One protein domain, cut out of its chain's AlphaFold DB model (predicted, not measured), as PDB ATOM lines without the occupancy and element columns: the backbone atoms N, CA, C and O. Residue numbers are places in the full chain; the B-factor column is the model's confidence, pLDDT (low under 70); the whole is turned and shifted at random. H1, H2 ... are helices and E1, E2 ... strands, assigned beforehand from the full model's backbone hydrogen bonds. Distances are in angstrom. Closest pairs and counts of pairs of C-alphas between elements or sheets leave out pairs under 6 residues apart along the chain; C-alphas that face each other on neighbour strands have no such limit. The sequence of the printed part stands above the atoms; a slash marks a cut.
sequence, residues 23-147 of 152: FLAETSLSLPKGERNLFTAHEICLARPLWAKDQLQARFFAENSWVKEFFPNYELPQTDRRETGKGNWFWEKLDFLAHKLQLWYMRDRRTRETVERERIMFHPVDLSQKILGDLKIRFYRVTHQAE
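AT A GLANCE: This is residues 23 to 147 of the 152 residues of an uncharacterized protein of candidate division CPR1 bacterium GW2011_GWC1_49_13 (UniProt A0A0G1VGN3). The longest helix, H5, makes an arm at one end of a loose, elongated model: its residues 128 to 132 touch H1, in a small group of three short helices, H1, H2 and H3, while residues 136 to 147 stick out. The other long helix, H4, lies far off at the opposite end on two long links, apart from the other named elements, and the short strand E1 sits near the middle. The printed part has 125 residues with five named helices and one named strand, in the order H1, H2, H3, H4, E1, H5. The class is mostly helix, though under half of the residues are in named elements. The radius of gyration of the C-alphas is 18.5 A, and the C-alphas span 64 by 42 by 24 A.

IN THESE COORDINATES: H5, residues 127 to 145, is 27.1 A long and runs from C-alpha 127 at (130.632, 105.861, 125.681) to C-alpha 145 at (126.918, 128.642, 139.932). H1, residues 38 to 46, is 12.5 A long and begins at C-alpha 38 at (119.996, 111.821, 126.153). H2 holds residues 56 to 63 over 10.6 A, and H3 residues 65 to 69 over 8.2 A. H4, residues 89 to 105, is 24.5 A long. E1, residues 119 to 121, is 6.6 A long.

HOW THE PARTS SIT: H5 touches H1 with residues 128 to 132 alone; the closest C-alphas, of Phe 39 and Ser 128, are 6.0 A apart, and the lines are about perpendicular at 76 degrees. H1 touches H3, with the closest C-alphas, of Ala 41 and Val 67, 5.1 A apart. H1 and H2 are close but not clearly touching, the C-alphas of Ile 44 and Phe 61 being the closest at 7.9 A, at a shallow tilt of 24 degrees, opposite ways. H2 and H3 meet only through their link. E1 pairs with no named strand, but residues 23 to 24 pair antiparallel with residues 119 to 120 of E1, and residues 114 to 115 with residues 120 to 121. In H1, H2, H4 and H5 every O i to N i+4 pair is within hydrogen-bond range; in H3 0 of 1 is, beside 2 of 2 O i to N i+3 pairs.

THE WHOLE: The two C-alphas farthest apart, of Phe 90 and Glu 147, are 64.3 A apart. Residues 86 to 94, of which 89 to 94 belong to H4, stand free. The links H3 to H4, 19 residues, and H4 to E1, 13 residues, are long. The printed part has no cut. The mean pLDDT of the printed part is 82.7, with residues 80 to 87, 123 to 125 and 145 to 147 under 70.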
ATOM      1  N   PHE A  23     124.408 100.516 111.586       83.81
ATOM      2  CA  PHE A  23     123.630 100.172 110.404       83.81
ATOM      3  C   PHE A  23     122.265  99.684 110.859       83.81
ATOM      4  O   PHE A  23     122.183  98.857 111.765       83.81
ATOM      5  N   LEU A  24     121.218 100.185 110.215       85.88
ATOM      6  CA  LEU A  24     119.832  99.831 110.493       85.88
ATOM      7  C   LEU A  24     119.161  99.418 109.187       85.88
ATOM      8  O   LEU A  24     119.376 100.048 108.147       85.88
ATOM      9  N   ALA A  25     118.360  98.364 109.247       85.50
ATOM     10  CA  ALA A  25     117.457  97.993 108.178       85.50
ATOM     11  C   ALA A  25     116.249  98.936 108.167       85.50
ATOM     12  O   ALA A  25     115.807  99.439 109.198       85.50
ATOM     13  N   GLU A  26     115.673  99.145 106.988       82.88
ATOM     14  CA  GLU A  26     114.492  99.998 106.818       82.88
ATOM     15  C   GLU A  26     113.247  99.457 107.549       82.88
ATOM     16  O   GLU A  26     112.349 100.222 107.899       82.88
ATOM     17  N   THR A  27     113.208  98.148 107.813       81.44
ATOM     18  CA  THR A  27     112.173  97.482 108.619       81.44
ATOM     19  C   THR A  27     112.313  97.757 110.117       81.44
ATOM     20  O   THR A  27     111.354  97.561 110.857       81.44
ATOM     21  N   SER A  28     113.476  98.247 110.564       85.88
ATOM     22  CA  SER A  28     113.864  98.349 111.975       85.88
ATOM     23  C   SER A  28     114.620  99.650 112.246       85.88
ATOM     24  O   SER A  28     115.796  99.684 112.607       85.88
ATOM     25  N   LEU A  29     113.932 100.768 112.012       87.44
ATOM     26  CA  LEU A  29     114.495 102.110 112.182       87.44
ATOM     27  C   LEU A  29     114.470 102.597 113.642       87.44
ATOM     28  O   LEU A  29     115.163 103.560 113.975       87.44
ATOM     29  N   SER A  30     113.678 101.965 114.515       88.38
ATOM     30  CA  SER A  30     113.548 102.363 115.920       88.38
ATOM     31  C   SER A  30     114.686 101.801 116.773       88.38
ATOM     32  O   SER A  30     115.008 100.617 116.692       88.38
ATOM     33  N   LEU A  31     115.258 102.624 117.655       86.56
ATOM     34  CA  LEU A  31     116.212 102.140 118.655       86.56
ATOM     35  C   LEU A  31     115.483 101.411 119.802       86.56
ATOM     36  O   LEU A  31     114.404 101.853 120.231       86.56
ATOM     37  N   PRO A  32     116.053 100.328 120.362       84.94
ATOM     38  CA  PRO A  32     115.432  99.600 121.465       84.94
ATOM     39  C   PRO A  32     115.378 100.447 122.735       84.94
ATOM     40  O   PRO A  32     116.262 101.254 123.009       84.94
ATOM     41  N   LYS A  33     114.345 100.225 123.554       84.75
ATOM     42  CA  LYS A  33     114.054 101.049 124.740       84.75
ATOM     43  C   LYS A  33     115.214 101.147 125.736       84.75
ATOM     44  O   LYS A  33     115.425 102.218 126.285       84.75
ATOM     45  N   GLY A  34     115.971 100.066 125.939       84.44
ATOM     46  CA  GLY A  34     117.100 100.042 126.880       84.44
ATOM     47  C   GLY A  34     118.284 100.928 126.479       84.44
ATOM     48  O   GLY A  34     119.110 101.253 127.323       84.44
ATOM     49  N   GLU A  35     118.356 101.346 125.215       81.56
ATOM     50  CA  GLU A  35     119.435 102.190 124.686       81.56
ATOM     51  C   GLU A  35     119.000 103.662 124.536       81.56
ATOM     52  O   GLU A  35     119.807 104.518 124.170       81.56
ATOM     53  N   ARG A  36     117.735 103.991 124.834       89.56
ATOM     54  CA  ARG A  36     117.182 105.348 124.712       89.56
ATOM     55  C   ARG A  36     117.620 106.202 125.896       89.56
ATOM     56  O   ARG A  36     117.239 105.952 127.034       89.56
ATOM     57  N   ASN A  37     118.437 107.209 125.628       90.00
ATOM     58  CA  ASN A  37     118.935 108.162 126.611       90.00
ATOM     59  C   ASN A  37     119.257 109.493 125.914       90.00
ATOM     60  O   ASN A  37     119.152 109.614 124.694       90.00
ATOM     61  N   LEU A  38     119.673 110.497 126.687       89.56
ATOM     62  CA  LEU A  38     119.996 111.821 126.153       89.56
ATOM     63  C   LEU A  38     121.133 111.787 125.111       89.56
ATOM     64  O   LEU A  38     121.094 112.539 124.139       89.56
ATOM     65  N   PHE A  39     122.121 110.901 125.282       88.38
ATOM     66  CA  PHE A  39     123.218 110.746 124.326       88.38
ATOM     67  C   PHE A  39     122.721 110.157 123.000       88.38
ATOM     68  O   PHE A  39     122.976 110.725 121.942       88.38
ATOM     69  N   THR A  40     121.947 109.072 123.031       87.81
ATOM     70  CA  THR A  40     121.405 108.466 121.809       87.81
ATOM     71  C   THR A  40     120.364 109.352 121.136       87.81
ATOM     72  O   THR A  40     120.321 109.402 119.909       87.81
ATOM     73  N   ALA A  41     119.592 110.131 121.900       89.62
ATOM     74  CA  ALA A  41     118.717 111.163 121.348       89.62
ATOM     75  C   ALA A  41     119.509 112.216 120.560       89.62
ATOM     76  O   ALA A  41     119.124 112.585 119.451       89.62
ATOM     77  N   HIS A  42     120.647 112.657 121.100       88.56
ATOM     78  CA  HIS A  42     121.536 113.595 120.423       88.56
ATOM     79  C   HIS A  42     122.145 112.999 119.142       88.56
ATOM     80  O   HIS A  42     122.132 113.653 118.101       88.56
ATOM     81  N   GLU A  43     122.607 111.745 119.180       87.31
ATOM     82  CA  GLU A  43     123.115 111.044 117.989       87.31
ATOM     83  C   GLU A  43     122.048 110.932 116.887       87.31
ATOM     84  O   GLU A  43     122.349 111.140 115.712       87.31
ATOM     85  N   ILE A  44     120.785 110.674 117.250       88.44
ATOM     86  CA  ILE A  44     119.664 110.637 116.298       88.44
ATOM     87  C   ILE A  44     119.432 112.011 115.660       88.44
ATOM     88  O   ILE A  44     119.252 112.087 114.446       88.44
ATOM     89  N   CYS A  45     119.482 113.099 116.435       87.81
ATOM     90  CA  CYS A  45     119.361 114.459 115.896       87.81
ATOM     91  C   CYS A  45     120.496 114.809 114.922       87.81
ATOM     92  O   CYS A  45     120.275 115.504 113.931       87.81
ATOM     93  N   LEU A  46     121.713 114.323 115.183       85.69
ATOM     94  CA  LEU A  46     122.865 114.543 114.305       85.69
ATOM     95  C   LEU A  46     122.890 113.622 113.081       85.69
ATOM     96  O   LEU A  46     123.605 113.910 112.113       85.69
ATOM     97  N   ALA A  47     122.121 112.534 113.091       85.00
ATOM     98  CA  ALA A  47     122.086 111.583 111.996       85.00
ATOM     99  C   ALA A  47     121.545 112.239 110.717       85.00
ATOM    100  O   ALA A  47     120.414 112.724 110.650       85.00
ATOM    101  N   ARG A  48     122.361 112.219 109.657       81.38
ATOM    102  CA  ARG A  48     121.968 112.688 108.323       81.38
ATOM    103  C   ARG A  48     122.045 111.544 107.317       81.38
ATOM    104  O   ARG A  48     123.071 110.862 107.261       81.38
ATOM    105  N   PRO A  49     121.000 111.327 106.499       78.81
ATOM    106  CA  PRO A  49     121.062 110.326 105.446       78.81
ATOM    107  C   PRO A  49     122.090 110.754 104.391       78.81
ATOM    108  O   PRO A  49     122.068 111.882 103.908       78.81
ATOM    109  N   LEU A  50     122.971 109.836 103.989       80.31
ATOM    110  CA  LEU A  50     123.851 110.055 102.831       80.31
ATOM    111  C   LEU A  50     123.079 109.982 101.508       80.31
ATOM    112  O   LEU A  50     123.478 110.572 100.508       80.31
ATOM    113  N   TRP A  51     121.980 109.231 101.508       80.44
ATOM    114  CA  TRP A  51     121.057 109.088 100.395       80.44
ATOM    115  C   TRP A  51     119.657 108.876 100.963       80.44
ATOM    116  O   TRP A  51     119.443 107.945 101.739       80.44
ATOM    117  N   ALA A  52     118.715 109.746 100.608       70.69
ATOM    118  CA  ALA A  52     117.347 109.697 101.107       70.69
ATOM    119  C   ALA A  52     116.391 109.379  99.954       70.69
ATOM    120  O   ALA A  52     116.056 110.249  99.154       70.69
ATOM    121  N   LYS A  53     115.948 108.124  99.879       74.94
ATOM    122  CA  LYS A  53     114.797 107.725  99.064       74.94
ATOM    123  C   LYS A  53     113.572 107.605  99.974       74.94
ATOM    124  O   LYS A  53     113.727 107.348 101.165       74.94
ATOM    125  N   ASP A  54     112.377 107.816  99.426       75.12
ATOM    126  CA  ASP A  54     111.106 107.473 100.085       75.12
ATOM    127  C   ASP A  54     110.941 108.052 101.506       75.12
ATOM    128  O   ASP A  54     110.467 107.374 102.416       75.12
ATOM    129  N   GLN A  55     111.360 109.311 101.703       82.56
ATOM    130  CA  GLN A  55     111.269 110.025 102.988       82.56
ATOM    131  C   GLN A  55     111.925 109.270 104.168       82.56
ATOM    132  O   GLN A  55     111.507 109.425 105.314       82.56
ATOM    133  N   LEU A  56     112.986 108.485 103.913       84.69
ATOM    134  CA  LEU A  56     113.693 107.676 104.921       84.69
ATOM    135  C   LEU A  56     114.020 108.450 106.205       84.69
ATOM    136  O   LEU A  56     113.829 107.932 107.300       84.69
ATOM    137  N   GLN A  57     114.481 109.695 106.076       85.56
ATOM    138  CA  GLN A  57     114.796 110.543 107.225       85.56
ATOM    139  C   GLN A  57     113.563 110.812 108.091       85.56
ATOM    140  O   GLN A  57     113.629 110.686 109.309       85.56
ATOM    141  N   ALA A  58     112.433 111.141 107.468       86.31
ATOM    142  CA  ALA A  58     111.196 111.426 108.180       86.31
ATOM    143  C   ALA A  58     110.641 110.179 108.874       86.31
ATOM    144  O   ALA A  58     110.249 110.243 110.036       86.31
ATOM    145  N   ARG A  59     110.725 109.015 108.222       87.06
ATOM    146  CA  ARG A  59     110.372 107.723 108.830       87.06
ATOM    147  C   ARG A  59     111.280 107.356 110.000       87.06
ATOM    148  O   ARG A  59     110.787 106.929 111.038       87.06
ATOM    149  N   PHE A  60     112.589 107.566 109.860       88.56
ATOM    150  CA  PHE A  60     113.554 107.327 110.932       88.56
ATOM    151  C   PHE A  60     113.254 108.189 112.166       88.56
ATOM    152  O   PHE A  60     113.250 107.679 113.286       88.56
ATOM    153  N   PHE A  61     112.926 109.467 111.968       88.62
ATOM    154  CA  PHE A  61     112.508 110.356 113.052       88.62
ATOM    155  C   PHE A  61     111.138 109.987 113.638       88.62
ATOM    156  O   PHE A  61     110.961 110.069 114.852       88.62
ATOM    157  N   ALA A  62     110.185 109.535 112.819       88.31
ATOM    158  CA  ALA A  62     108.870 109.104 113.289       88.31
ATOM    159  C   ALA A  62     108.947 107.865 114.200       88.31
ATOM    160  O   ALA A  62     108.316 107.839 115.256       88.31
ATOM    161  N   GLU A  63     109.773 106.876 113.843       88.69
ATOM    162  CA  GLU A  63     110.039 105.676 114.659       88.69
ATOM    163  C   GLU A  63     110.839 105.980 115.943       88.69
ATOM    164  O   GLU A  63     110.867 105.177 116.883       88.69
ATOM    165  N   ASN A  64     111.469 107.157 116.007       90.62
ATOM    166  CA  ASN A  64     112.236 107.647 117.150       90.62
ATOM    167  C   ASN A  64     111.646 108.942 117.734       90.62
ATOM    168  O   ASN A  64     112.368 109.817 118.203       90.62
ATOM    169  N   SER A  65     110.318 109.056 117.754       89.19
ATOM    170  CA  SER A  65     109.609 110.238 118.269       89.19
ATOM    171  C   SER A  65     109.904 110.561 119.741       89.19
ATOM    172  O   SER A  65     109.821 111.723 120.134       89.19
ATOM    173  N   TRP A  66     110.329 109.565 120.528       92.25
ATOM    174  CA  TRP A  66     110.793 109.706 121.916       92.25
ATOM    175  C   TRP A  66     111.952 110.705 122.077       92.25
ATOM    176  O   TRP A  66     112.155 111.248 123.156       92.25
ATOM    177  N   VAL A  67     112.690 111.016 121.006       91.12
ATOM    178  CA  VAL A  67     113.736 112.053 121.015       91.12
ATOM    179  C   VAL A  67     113.187 113.418 121.452       91.12
ATOM    180  O   VAL A  67     113.904 114.186 122.097       91.12
ATOM    181  N   LYS A  68     111.900 113.699 121.196       89.81
ATOM    182  CA  LYS A  68     111.227 114.928 121.654       89.81
ATOM    183  C   LYS A  68     111.134 115.058 123.172       89.81
ATOM    184  O   LYS A  68     111.005 116.177 123.653       89.81
ATOM    185  N   GLU A  69     111.223 113.960 123.922       91.12
ATOM    186  CA  GLU A  69     111.263 114.003 125.391       91.12
ATOM    187  C   GLU A  69     112.528 114.717 125.891       91.12
ATOM    188  O   GLU A  69     112.496 115.393 126.916       91.12
ATOM    189  N   PHE A  70     113.628 114.612 125.139       90.19
ATOM    190  CA  PHE A  70     114.901 115.265 125.449       90.19
ATOM    191  C   PHE A  70     115.083 116.595 124.705       90.19
ATOM    192  O   PHE A  70     115.659 117.534 125.253       90.19
ATOM    193  N   PHE A  71     114.592 116.685 123.466       90.25
ATOM    194  CA  PHE A  71     114.756 117.849 122.592       90.25
ATOM    195  C   PHE A  71     113.401 118.307 122.021       90.25
ATOM    196  O   PHE A  71     113.133 118.114 120.833       90.25
ATOM    197  N   PRO A  72     112.530 118.935 122.834       87.56
ATOM    198  CA  PRO A  72     111.177 119.313 122.411       87.56
ATOM    199  C   PRO A  72     111.166 120.379 121.306       87.56
ATOM    200  O   PRO A  72     110.256 120.401 120.484       87.56
ATOM    201  N   ASN A  73     112.203 121.220 121.255       88.25
ATOM    202  CA  ASN A  73     112.355 122.279 120.253       88.25
ATOM    203  C   ASN A  73     112.824 121.756 118.885       88.25
ATOM    204  O   ASN A  73     112.960 122.538 117.950       88.25
ATOM    205  N   TYR A  74     113.133 120.462 118.762       84.62
ATOM    206  CA  TYR A  74     113.596 119.898 117.504       84.62
ATOM    207  C   TYR A  74     112.409 119.608 116.576       84.62
ATOM    208  O   TYR A  74     111.525 118.800 116.888       84.62
ATOM    209  N   GLU A  75     112.390 120.266 115.419       80.81
ATOM    210  CA  GLU A  75     111.350 120.078 114.411       80.81
ATOM    211  C   GLU A  75     111.527 118.726 113.716       80.81
ATOM    212  O   GLU A  75     112.479 118.499 112.968       80.81
ATOM    213  N   LEU A  76     110.596 117.804 113.968       75.94
ATOM    214  CA  LEU A  76     110.592 116.524 113.270       75.94
ATOM    215  C   LEU A  76     109.899 116.685 111.914       75.94
ATOM    216  O   LEU A  76     108.759 117.160 111.875       75.94
ATOM    217  N   PRO A  77     110.538 116.250 110.815       77.19
ATOM    218  CA  PRO A  77     109.878 116.204 109.522       77.19
ATOM    219  C   PRO A  77     108.658 115.278 109.591       77.19
ATOM    220  O   PRO A  77     108.736 114.158 110.098       77.19
ATOM    221  N   GLN A  78     107.525 115.765 109.089       70.12
ATOM    222  CA  GLN A  78     106.293 114.986 108.986       70.12
ATOM    223  C   GLN A  78     106.471 113.894 107.925       70.12
ATOM    224  O   GLN A  78     107.110 114.123 106.895       70.12
ATOM    225  N   THR A  79     105.917 112.707 108.167       72.56
ATOM    226  CA  THR A  79     105.970 111.587 107.220       72.56
ATOM    227  C   THR A  79     104.583 111.015 107.011       72.56
ATOM    228  O   THR A  79     103.840 110.814 107.972       72.56
ATOM    229  N   ASP A  80     104.281 110.654 105.769       67.50
ATOM    230  CA  ASP A  80     103.179 109.742 105.496       67.50
ATOM    231  C   ASP A  80     103.660 108.331 105.840       67.50
ATOM    232  O   ASP A  80     104.713 107.876 105.380       67.50
ATOM    233  N   ARG A  81     102.930 107.643 106.720       60.41
ATOM    234  CA  ARG A  81     103.263 106.277 107.133       60.41
ATOM    235  C   ARG A  81     103.081 105.353 105.926       60.41
ATOM    236  O   ARG A  81     101.962 104.996 105.577       60.41
ATOM    237  N   ARG A  82     104.178 104.970 105.271       63.69
ATOM    238  CA  ARG A  82     104.169 103.894 104.273       63.69
ATOM    239  C   ARG A  82     104.430 102.565 104.961       63.69
ATOM    240  O   ARG A  82     105.417 102.428 105.683       63.69
ATOM    241  N   GLU A  83     103.557 101.595 104.716       60.28
ATOM    242  CA  GLU A  83     103.801 100.216 105.121       60.28
ATOM    243  C   GLU A  83     105.011  99.670 104.355       60.28
ATOM    244  O   GLU A  83     105.087  99.756 103.127       60.28
ATOM    245  N   THR A  84     105.977  99.116 105.084       64.06
ATOM    246  CA  THR A  84     107.044  98.316 104.486       64.06
ATOM    247  C   THR A  84     106.402  97.097 103.835       64.06
ATOM    248  O   THR A  84     105.688  96.347 104.502       64.06
ATOM    249  N   GLY A  85     106.614  96.917 102.530       60.66
ATOM    250  CA  GLY A  85     106.018  95.814 101.778       60.66
ATOM    251  C   GLY A  85     106.312  94.463 102.432       60.66
ATOM    252  O   GLY A  85     107.451  94.189 102.810       60.66
ATOM    253  N   LYS A  86     105.279  93.624 102.572       60.03
ATOM    254  CA  LYS A  86     105.412  92.254 103.083       60.03
ATOM    255  C   LYS A  86     106.430  91.498 102.228       60.03
ATOM    256  O   LYS A  86     106.246  91.361 101.019       60.03
ATOM    257  N   GLY A  87     107.510  91.041 102.856       65.12
ATOM    258  CA  GLY A  87     108.533  90.243 102.195       65.12
ATOM    259  C   GLY A  87     107.987  88.873 101.800       65.12
ATOM    260  O   GLY A  87     107.157  88.292 102.497       65.12
ATOM    261  N   ASN A  88     108.458  88.327 100.677       80.06
ATOM    262  CA  ASN A  88     108.163  86.931 100.365       80.06
ATOM    263  C   ASN A  88     108.928  86.036 101.347       80.06
ATOM    264  O   ASN A  88     110.146  86.150 101.473       80.06
ATOM    265  N   TRP A  89     108.232  85.070 101.941       83.06
ATOM    266  CA  TRP A  89     108.777  84.027 102.823       83.06
ATOM    267  C   TRP A  89     110.082  83.373 102.325       83.06
ATOM    268  O   TRP A  89     110.962  83.024 103.112       83.06
ATOM    269  N   PHE A  90     110.233  83.211 101.006       87.38
ATOM    270  CA  PHE A  90     111.469  82.697 100.410       87.38
ATOM    271  C   PHE A  90     112.676  83.607 100.688       87.38
ATOM    272  O   PHE A  90     113.731  83.121 101.099       87.38
ATOM    273  N   TRP A  91     112.513  84.921 100.507       85.44
ATOM    274  CA  TRP A  91     113.566  85.901 100.768       85.44
ATOM    275  C   TRP A  91     113.893  85.986 102.258       85.44
ATOM    276  O   TRP A  91     115.063  86.083 102.605       85.44
ATOM    277  N   GLU A  92     112.900  85.842 103.140       84.56
ATOM    278  CA  GLU A  92     113.131  85.801 104.591       84.56
ATOM    279  C   GLU A  92     113.996  84.605 105.018       84.56
ATOM    280  O   GLU A  92     114.879  84.741 105.869       84.56
ATOM    281  N   LYS A  93     113.787  83.430 104.410       88.50
ATOM    282  CA  LYS A  93     114.632  82.252 104.663       88.50
ATOM    283  C   LYS A  93     116.037  82.410 104.105       88.50
ATOM    284  O   LYS A  93     116.998  81.989 104.752       88.50
ATOM    285  N   LEU A  94     116.156  82.982 102.908       91.00
ATOM    286  CA  LEU A  94     117.458  83.243 102.311       91.00
ATOM    287  C   LEU A  94     118.252  84.234 103.165       91.00
ATOM    288  O   LEU A  94     119.427  83.989 103.429       91.00
ATOM    289  N   ASP A  95     117.598  85.286 103.656       86.88
ATOM    290  CA  ASP A  95     118.181  86.251 104.586       86.88
ATOM    291  C   ASP A  95     118.670  85.572 105.874       86.88
ATOM    292  O   ASP A  95     119.807  85.773 106.296       86.88
ATOM    293  N   PHE A  96     117.875  84.667 106.450       88.00
ATOM    294  CA  PHE A  96     118.296  83.896 107.621       88.00
ATOM    295  C   PHE A  96     119.555  83.049 107.358       88.00
ATOM    296  O   PHE A  96     120.479  83.018 108.179       88.00
ATOM    297  N   LEU A  97     119.623  82.372 106.207       92.44
ATOM    298  CA  LEU A  97     120.791  81.577 105.826       92.44
ATOM    299  C   LEU A  97     122.020  82.465 105.578       92.44
ATOM    300  O   LEU A  97     123.113  82.144 106.050       92.44
ATOM    301  N   ALA A  98     121.834  83.587 104.882       90.31
ATOM    302  CA  ALA A  98     122.880  84.565 104.608       90.31
ATOM    303  C   ALA A  98     123.431  85.169 105.905       90.31
ATOM    304  O   ALA A  98     124.648  85.228 106.078       90.31
ATOM    305  N   HIS A  99     122.560  85.515 106.854       89.31
ATOM    306  CA  HIS A  99     122.957  85.990 108.175       89.31
ATOM    307  C   HIS A  99     123.805  84.943 108.905       89.31
ATOM    308  O   HIS A  99     124.881  85.255 109.411       89.31
ATOM    309  N   LYS A 100     123.396  83.668 108.895       91.19
ATOM    310  CA  LYS A 100     124.181  82.584 109.506       91.19
ATOM    311  C   LYS A 100     125.559  82.431 108.854       91.19
ATOM    312  O   LYS A 100     126.553  82.277 109.566       91.19
ATOM    313  N   LEU A 101     125.632  82.511 107.525       92.12
ATOM    314  CA  LEU A 101     126.892  82.459 106.783       92.12
ATOM    315  C   LEU A 101     127.787  83.668 107.101       92.12
ATOM    316  O   LEU A 101     128.986  83.502 107.316       92.12
ATOM    317  N   GLN A 102     127.208  84.867 107.201       90.19
ATOM    318  CA  GLN A 102     127.907  86.085 107.614       90.19
ATOM    319  C   GLN A 102     128.482  85.936 109.026       90.19
ATOM    320  O   GLN A 102     129.665  86.210 109.235       90.19
ATOM    321  N   LEU A 103     127.684  85.463 109.988       88.75
ATOM    322  CA  LEU A 103     128.145  85.244 111.360       88.75
ATOM    323  C   LEU A 103     129.271  84.207 111.424       88.75
ATOM    324  O   LEU A 103     130.195  84.385 112.218       88.75
ATOM    325  N   TRP A 104     129.211  83.165 110.589       91.06
ATOM    326  CA  TRP A 104     130.260  82.155 110.469       91.06
ATOM    327  C   TRP A 104     131.555  82.737 109.889       91.06
ATOM    328  O   TRP A 104     132.610  82.582 110.495       91.06
ATOM    329  N   TYR A 105     131.477  83.489 108.787       90.81
ATOM    330  CA  TYR A 105     132.635  84.166 108.191       90.81
ATOM    331  C   TYR A 105     133.285  85.176 109.148       90.81
ATOM    332  O   TYR A 105     134.506  85.332 109.186       90.81
ATOM    333  N   MET A 106     132.466  85.881 109.931       86.38
ATOM    334  CA  MET A 106     132.933  86.873 110.896       86.38
ATOM    335  C   MET A 106     133.401  86.259 112.216       86.38
ATOM    336  O   MET A 106     133.945  86.996 113.033       86.38
ATOM    337  N   ARG A 107     133.210  84.952 112.449       85.62
ATOM    338  CA  ARG A 107     133.415  84.318 113.761       85.62
ATOM    339  C   ARG A 107     134.787  84.615 114.352       85.62
ATOM    340  O   ARG A 107     134.871  85.053 115.491       85.62
ATOM    341  N   ASP A 108     135.836  84.465 113.554       81.25
ATOM    342  CA  ASP A 108     137.218  84.606 114.029       81.25
ATOM    343  C   ASP A 108     137.666  86.078 114.134       81.25
ATOM    344  O   ASP A 108     138.767  86.377 114.585       81.25
ATOM    345  N   ARG A 109     136.825  87.020 113.686       78.69
ATOM    346  CA  ARG A 109     137.117  88.463 113.625       78.69
ATOM    347  C   ARG A 109     136.149  89.305 114.450       78.69
ATOM    348  O   ARG A 109     136.306  90.524 114.494       78.69
ATOM    349  N   ARG A 110     135.141  88.676 115.055       73.94
ATOM    350  CA  ARG A 110     134.126  89.364 115.839       73.94
ATOM    351  C   ARG A 110     134.735  89.790 117.162       73.94
ATOM    352  O   ARG A 110     135.320  88.982 117.876       73.94
ATOM    353  N   THR A 111     134.580  91.066 117.471       79.19
ATOM    354  CA  THR A 111     134.976  91.618 118.766       79.19
ATOM    355  C   THR A 111     133.719  91.937 119.577       79.19
ATOM    356  O   THR A 111     132.856  91.078 119.719       79.19
ATOM    357  N   ARG A 112     133.586  93.162 120.093       74.19
ATOM    358  CA  ARG A 112     132.466  93.612 120.939       74.19
ATOM    359  C   ARG A 112     131.272  94.159 120.146       74.19
ATOM    360  O   ARG A 112     130.400  94.801 120.712       74.19
ATOM    361  N   GLU A 113     131.255  93.937 118.837       78.50
ATOM    362  CA  GLU A 113     130.203  94.408 117.935       78.50
ATOM    363  C   GLU A 113     128.909  93.591 118.074       78.50
ATOM    364  O   GLU A 113     128.930  92.355 118.107       78.50
ATOM    365  N   THR A 114     127.772  94.287 118.107       78.88
ATOM    366  CA  THR A 114     126.439  93.675 118.146       78.88
ATOM    367  C   THR A 114     125.940  93.527 116.715       78.88
ATOM    368  O   THR A 114     125.639  94.518 116.050       78.88
ATOM    369  N   VAL A 115     125.884  92.286 116.226       83.56
ATOM    370  CA  VAL A 115     125.417  91.951 114.873       83.56
ATOM    371  C   VAL A 115     124.090  91.213 114.989       83.56
ATOM    372  O   VAL A 115     124.061  90.016 115.267       83.56
ATOM    373  N   GLU A 116     122.996  91.932 114.774       83.50
ATOM    374  CA  GLU A 116     121.647  91.382 114.674       83.50
ATOM    375  C   GLU A 116     121.196  91.351 113.206       83.50
ATOM    376  O   GLU A 116     121.893  91.834 112.312       83.50
ATOM    377  N   ARG A 117     120.039  90.740 112.928       82.62
ATOM    378  CA  ARG A 117     119.532  90.610 111.550       82.62
ATOM    379  C   ARG A 117     119.203  91.957 110.915       82.62
ATOM    380  O   ARG A 117     119.522  92.178 109.756       82.62
ATOM    381  N   GLU A 118     118.599  92.854 111.687       86.06
ATOM    382  CA  GLU A 118     118.127  94.149 111.191       86.06
ATOM    383  C   GLU A 118     118.995  95.324 111.644       86.06
ATOM    384  O   GLU A 118     118.771  96.457 111.223       86.06
ATOM    385  N   ARG A 119     119.993  95.081 112.498       85.25
ATOM    386  CA  ARG A 119     120.887  96.128 112.990       85.25
ATOM    387  C   ARG A 119     122.297  95.619 113.221       85.25
ATOM    388  O   ARG A 119     122.506  94.495 113.667       85.25
ATOM    389  N   ILE A 120     123.270  96.479 112.959       86.00
ATOM    390  CA  ILE A 120     124.681  96.209 113.231       86.00
ATOM    391  C   ILE A 120     125.268  97.424 113.933       86.00
ATOM    392  O   ILE A 120     125.221  98.531 113.400       86.00
ATOM    393  N   MET A 121     125.834  97.218 115.118       79.94
ATOM    394  CA  MET A 121     126.437  98.272 115.925       79.94
ATOM    395  C   MET A 121     127.910  97.975 116.185       79.94
ATOM    396  O   MET A 121     128.269  96.925 116.720       79.94
ATOM    397  N   PHE A 122     128.757  98.941 115.845       75.12
ATOM    398  CA  PHE A 122     130.211  98.881 115.987       75.12
ATOM    399  C   PHE A 122     130.692  99.762 117.146       75.12
ATOM    400  O   PHE A 122     131.646 100.521 116.996       75.12
ATOM    401  N   HIS A 123     130.032  99.682 118.306       67.50
ATOM    402  CA  HIS A 123     130.460 100.386 119.517       67.50
ATOM    403  C   HIS A 123     131.452  99.509 120.301       67.50
ATOM    404  O   HIS A 123     131.036  98.535 120.925       67.50
ATOM    405  N   PRO A 124     132.767  99.801 120.296       61.72
ATOM    406  CA  PRO A 124     133.744  98.993 121.031       61.72
ATOM    407  C   PRO A 124     133.635  99.157 122.556       61.72
ATOM    408  O   PRO A 124     134.112  98.300 123.306       61.72
ATOM    409  N   VAL A 125     133.048 100.270 123.004       66.69
ATOM    410  CA  VAL A 125     132.864 100.675 124.401       66.69
ATOM    411  C   VAL A 125     131.559 101.469 124.489       66.69
ATOM    412  O   VAL A 125     131.250 102.240 123.580       66.69
ATOM    413  N   ASP A 126     130.811 101.307 125.580       73.62
ATOM    414  CA  ASP A 126     129.654 102.152 125.873       73.62
ATOM    415  C   ASP A 126     130.125 103.543 126.340       73.62
ATOM    416  O   ASP A 126     130.387 103.783 127.519       73.62
ATOM    417  N   LEU A 127     130.294 104.465 125.384       78.19
ATOM    418  CA  LEU A 127     130.632 105.861 125.681       78.19
ATOM    419  C   LEU A 127     129.462 106.624 126.312       78.19
ATOM    420  O   LEU A 127     129.702 107.669 126.920       78.19
ATOM    421  N   SER A 128     128.226 106.120 126.194       81.44
ATOM    422  CA  SER A 128     127.035 106.818 126.681       81.44
ATOM    423  C   SER A 128     127.152 107.090 128.175       81.44
ATOM    424  O   SER A 128     127.011 108.230 128.612       81.44
ATOM    425  N   GLN A 129     127.528 106.078 128.963       84.31
ATOM    426  CA  GLN A 129     127.649 106.221 130.418       84.31
ATOM    427  C   GLN A 129     128.664 107.290 130.824       84.31
ATOM    428  O   GLN A 129     128.386 108.110 131.700       84.31
ATOM    429  N   LYS A 130     129.825 107.313 130.159       86.38
ATOM    430  CA  LYS A 130     130.875 108.299 130.430       86.38
ATOM    431  C   LYS A 130     130.397 109.713 130.101       86.38
ATOM    432  O   LYS A 130     130.500 110.603 130.939       86.38
ATOM    433  N   ILE A 131     129.835 109.903 128.906       87.88
ATOM    434  CA  ILE A 131     129.369 111.215 128.439       87.88
ATOM    435  C   ILE A 131     128.222 111.725 129.315       87.88
ATOM    436  O   ILE A 131     128.228 112.891 129.703       87.88
ATOM    437  N   LEU A 132     127.264 110.867 129.673       88.38
ATOM    438  CA  LEU A 132     126.158 111.229 130.561       88.38
ATOM    439  C   LEU A 132     126.650 111.601 131.966       88.38
ATOM    440  O   LEU A 132     126.141 112.556 132.554       88.38
ATOM    441  N   GLY A 133     127.658 110.895 132.488       89.00
ATOM    442  CA  GLY A 133     128.314 111.238 133.749       89.00
ATOM    443  C   GLY A 133     128.955 112.628 133.710       89.00
ATOM    444  O   GLY A 133     128.661 113.472 134.560       89.00
ATOM    445  N   ASP A 134     129.761 112.899 132.683       89.31
ATOM    446  CA  ASP A 134     130.417 114.197 132.491       89.31
ATOM    447  C   ASP A 134     129.397 115.331 132.311       89.31
ATOM    448  O   ASP A 134     129.543 116.419 132.878       89.31
ATOM    449  N   LEU A 135     128.333 115.075 131.553       89.44
ATOM    450  CA  LEU A 135     127.257 116.026 131.309       89.44
ATOM    451  C   LEU A 135     126.494 116.350 132.600       89.44
ATOM    452  O   LEU A 135     126.238 117.521 132.873       89.44
ATOM    453  N   LYS A 136     126.200 115.346 133.436       90.00
ATOM    454  CA  LYS A 136     125.570 115.538 134.751       90.00
ATOM    455  C   LYS A 136     126.413 116.441 135.652       90.00
ATOM    456  O   LYS A 136     125.872 117.347 136.282       90.00
ATOM    457  N   ILE A 137     127.732 116.234 135.683       88.69
ATOM    458  CA  ILE A 137     128.657 117.077 136.455       88.69
ATOM    459  C   ILE A 137     128.627 118.521 135.941       88.69
ATOM    460  O   ILE A 137     128.595 119.458 136.738       88.69
ATOM    461  N   ARG A 138     128.622 118.720 134.618       88.69
ATOM    462  CA  ARG A 138     128.546 120.062 134.020       88.69
ATOM    463  C   ARG A 138     127.223 120.754 134.330       88.69
ATOM    464  O   ARG A 138     127.256 121.905 134.750       88.69
ATOM    465  N   PHE A 139     126.096 120.055 134.188       88.69
ATOM    466  CA  PHE A 139     124.785 120.591 134.558       88.69
ATOM    467  C   PHE A 139     124.751 121.011 136.025       88.69
ATOM    468  O   PHE A 139     124.349 122.132 136.308       88.69
ATOM    469  N   TYR A 140     125.252 120.167 136.933       89.69
ATOM    470  CA  TYR A 140     125.329 120.486 138.358       89.69
ATOM    471  C   TYR A 140     126.133 121.765 138.628       89.69
ATOM    472  O   TYR A 140     125.687 122.626 139.378       89.69
ATOM    473  N   ARG A 141     127.296 121.933 137.984       88.94
ATOM    474  CA  ARG A 141     128.097 123.160 138.139       88.94
ATOM    475  C   ARG A 141     127.352 124.395 137.655       88.94
ATOM    476  O   ARG A 141     127.377 125.400 138.347       88.94
ATOM    477  N   VAL A 142     126.699 124.323 136.497       89.62
ATOM    478  CA  VAL A 142     125.963 125.463 135.934       89.62
ATOM    479  C   VAL A 142     124.781 125.837 136.822       89.62
ATOM    480  O   VAL A 142     124.597 127.016 137.097       89.62
ATOM    481  N   THR A 143     124.014 124.862 137.315       87.12
ATOM    482  CA  THR A 143     122.863 125.152 138.180       87.12
ATOM    483  C   THR A 143     123.277 125.743 139.527       87.12
ATOM    484  O   THR A 143     122.627 126.672 139.981       87.12
ATOM    485  N   HIS A 144     124.380 125.280 140.129       79.62
ATOM    486  CA  HIS A 144     124.848 125.767 141.439       79.62
ATOM    487  C   HIS A 144     125.725 127.026 141.353       79.62
ATOM    488  O   HIS A 144     125.880 127.736 142.338       79.62
ATOM    489  N   GLN A 145     126.309 127.331 140.191       68.00
ATOM    490  CA  GLN A 145     126.918 128.642 139.932       68.00
ATOM    491  C   GLN A 145     125.871 129.710 139.592       68.00
ATOM    492  O   GLN A 145     126.164 130.896 139.709       68.00
ATOM    493  N   ALA A 146     124.678 129.295 139.156       60.06
ATOM    494  CA  ALA A 146     123.559 130.176 138.837       60.06
ATOM    495  C   ALA A 146     122.613 130.424 140.023       60.06
ATOM    496  O   ALA A 146     121.702 131.239 139.882       60.06
ATOM    497  N   GLU A 147     122.809 129.769 141.175       56.31
ATOM    498  CA  GLU A 147     122.158 130.200 142.414       56.31
ATOM    499  C   GLU A 147     122.756 131.555 142.820       56.31
ATOM    500  O   GLU A 147     123.963 131.633 143.087       56.31
TER     501      GLU A 147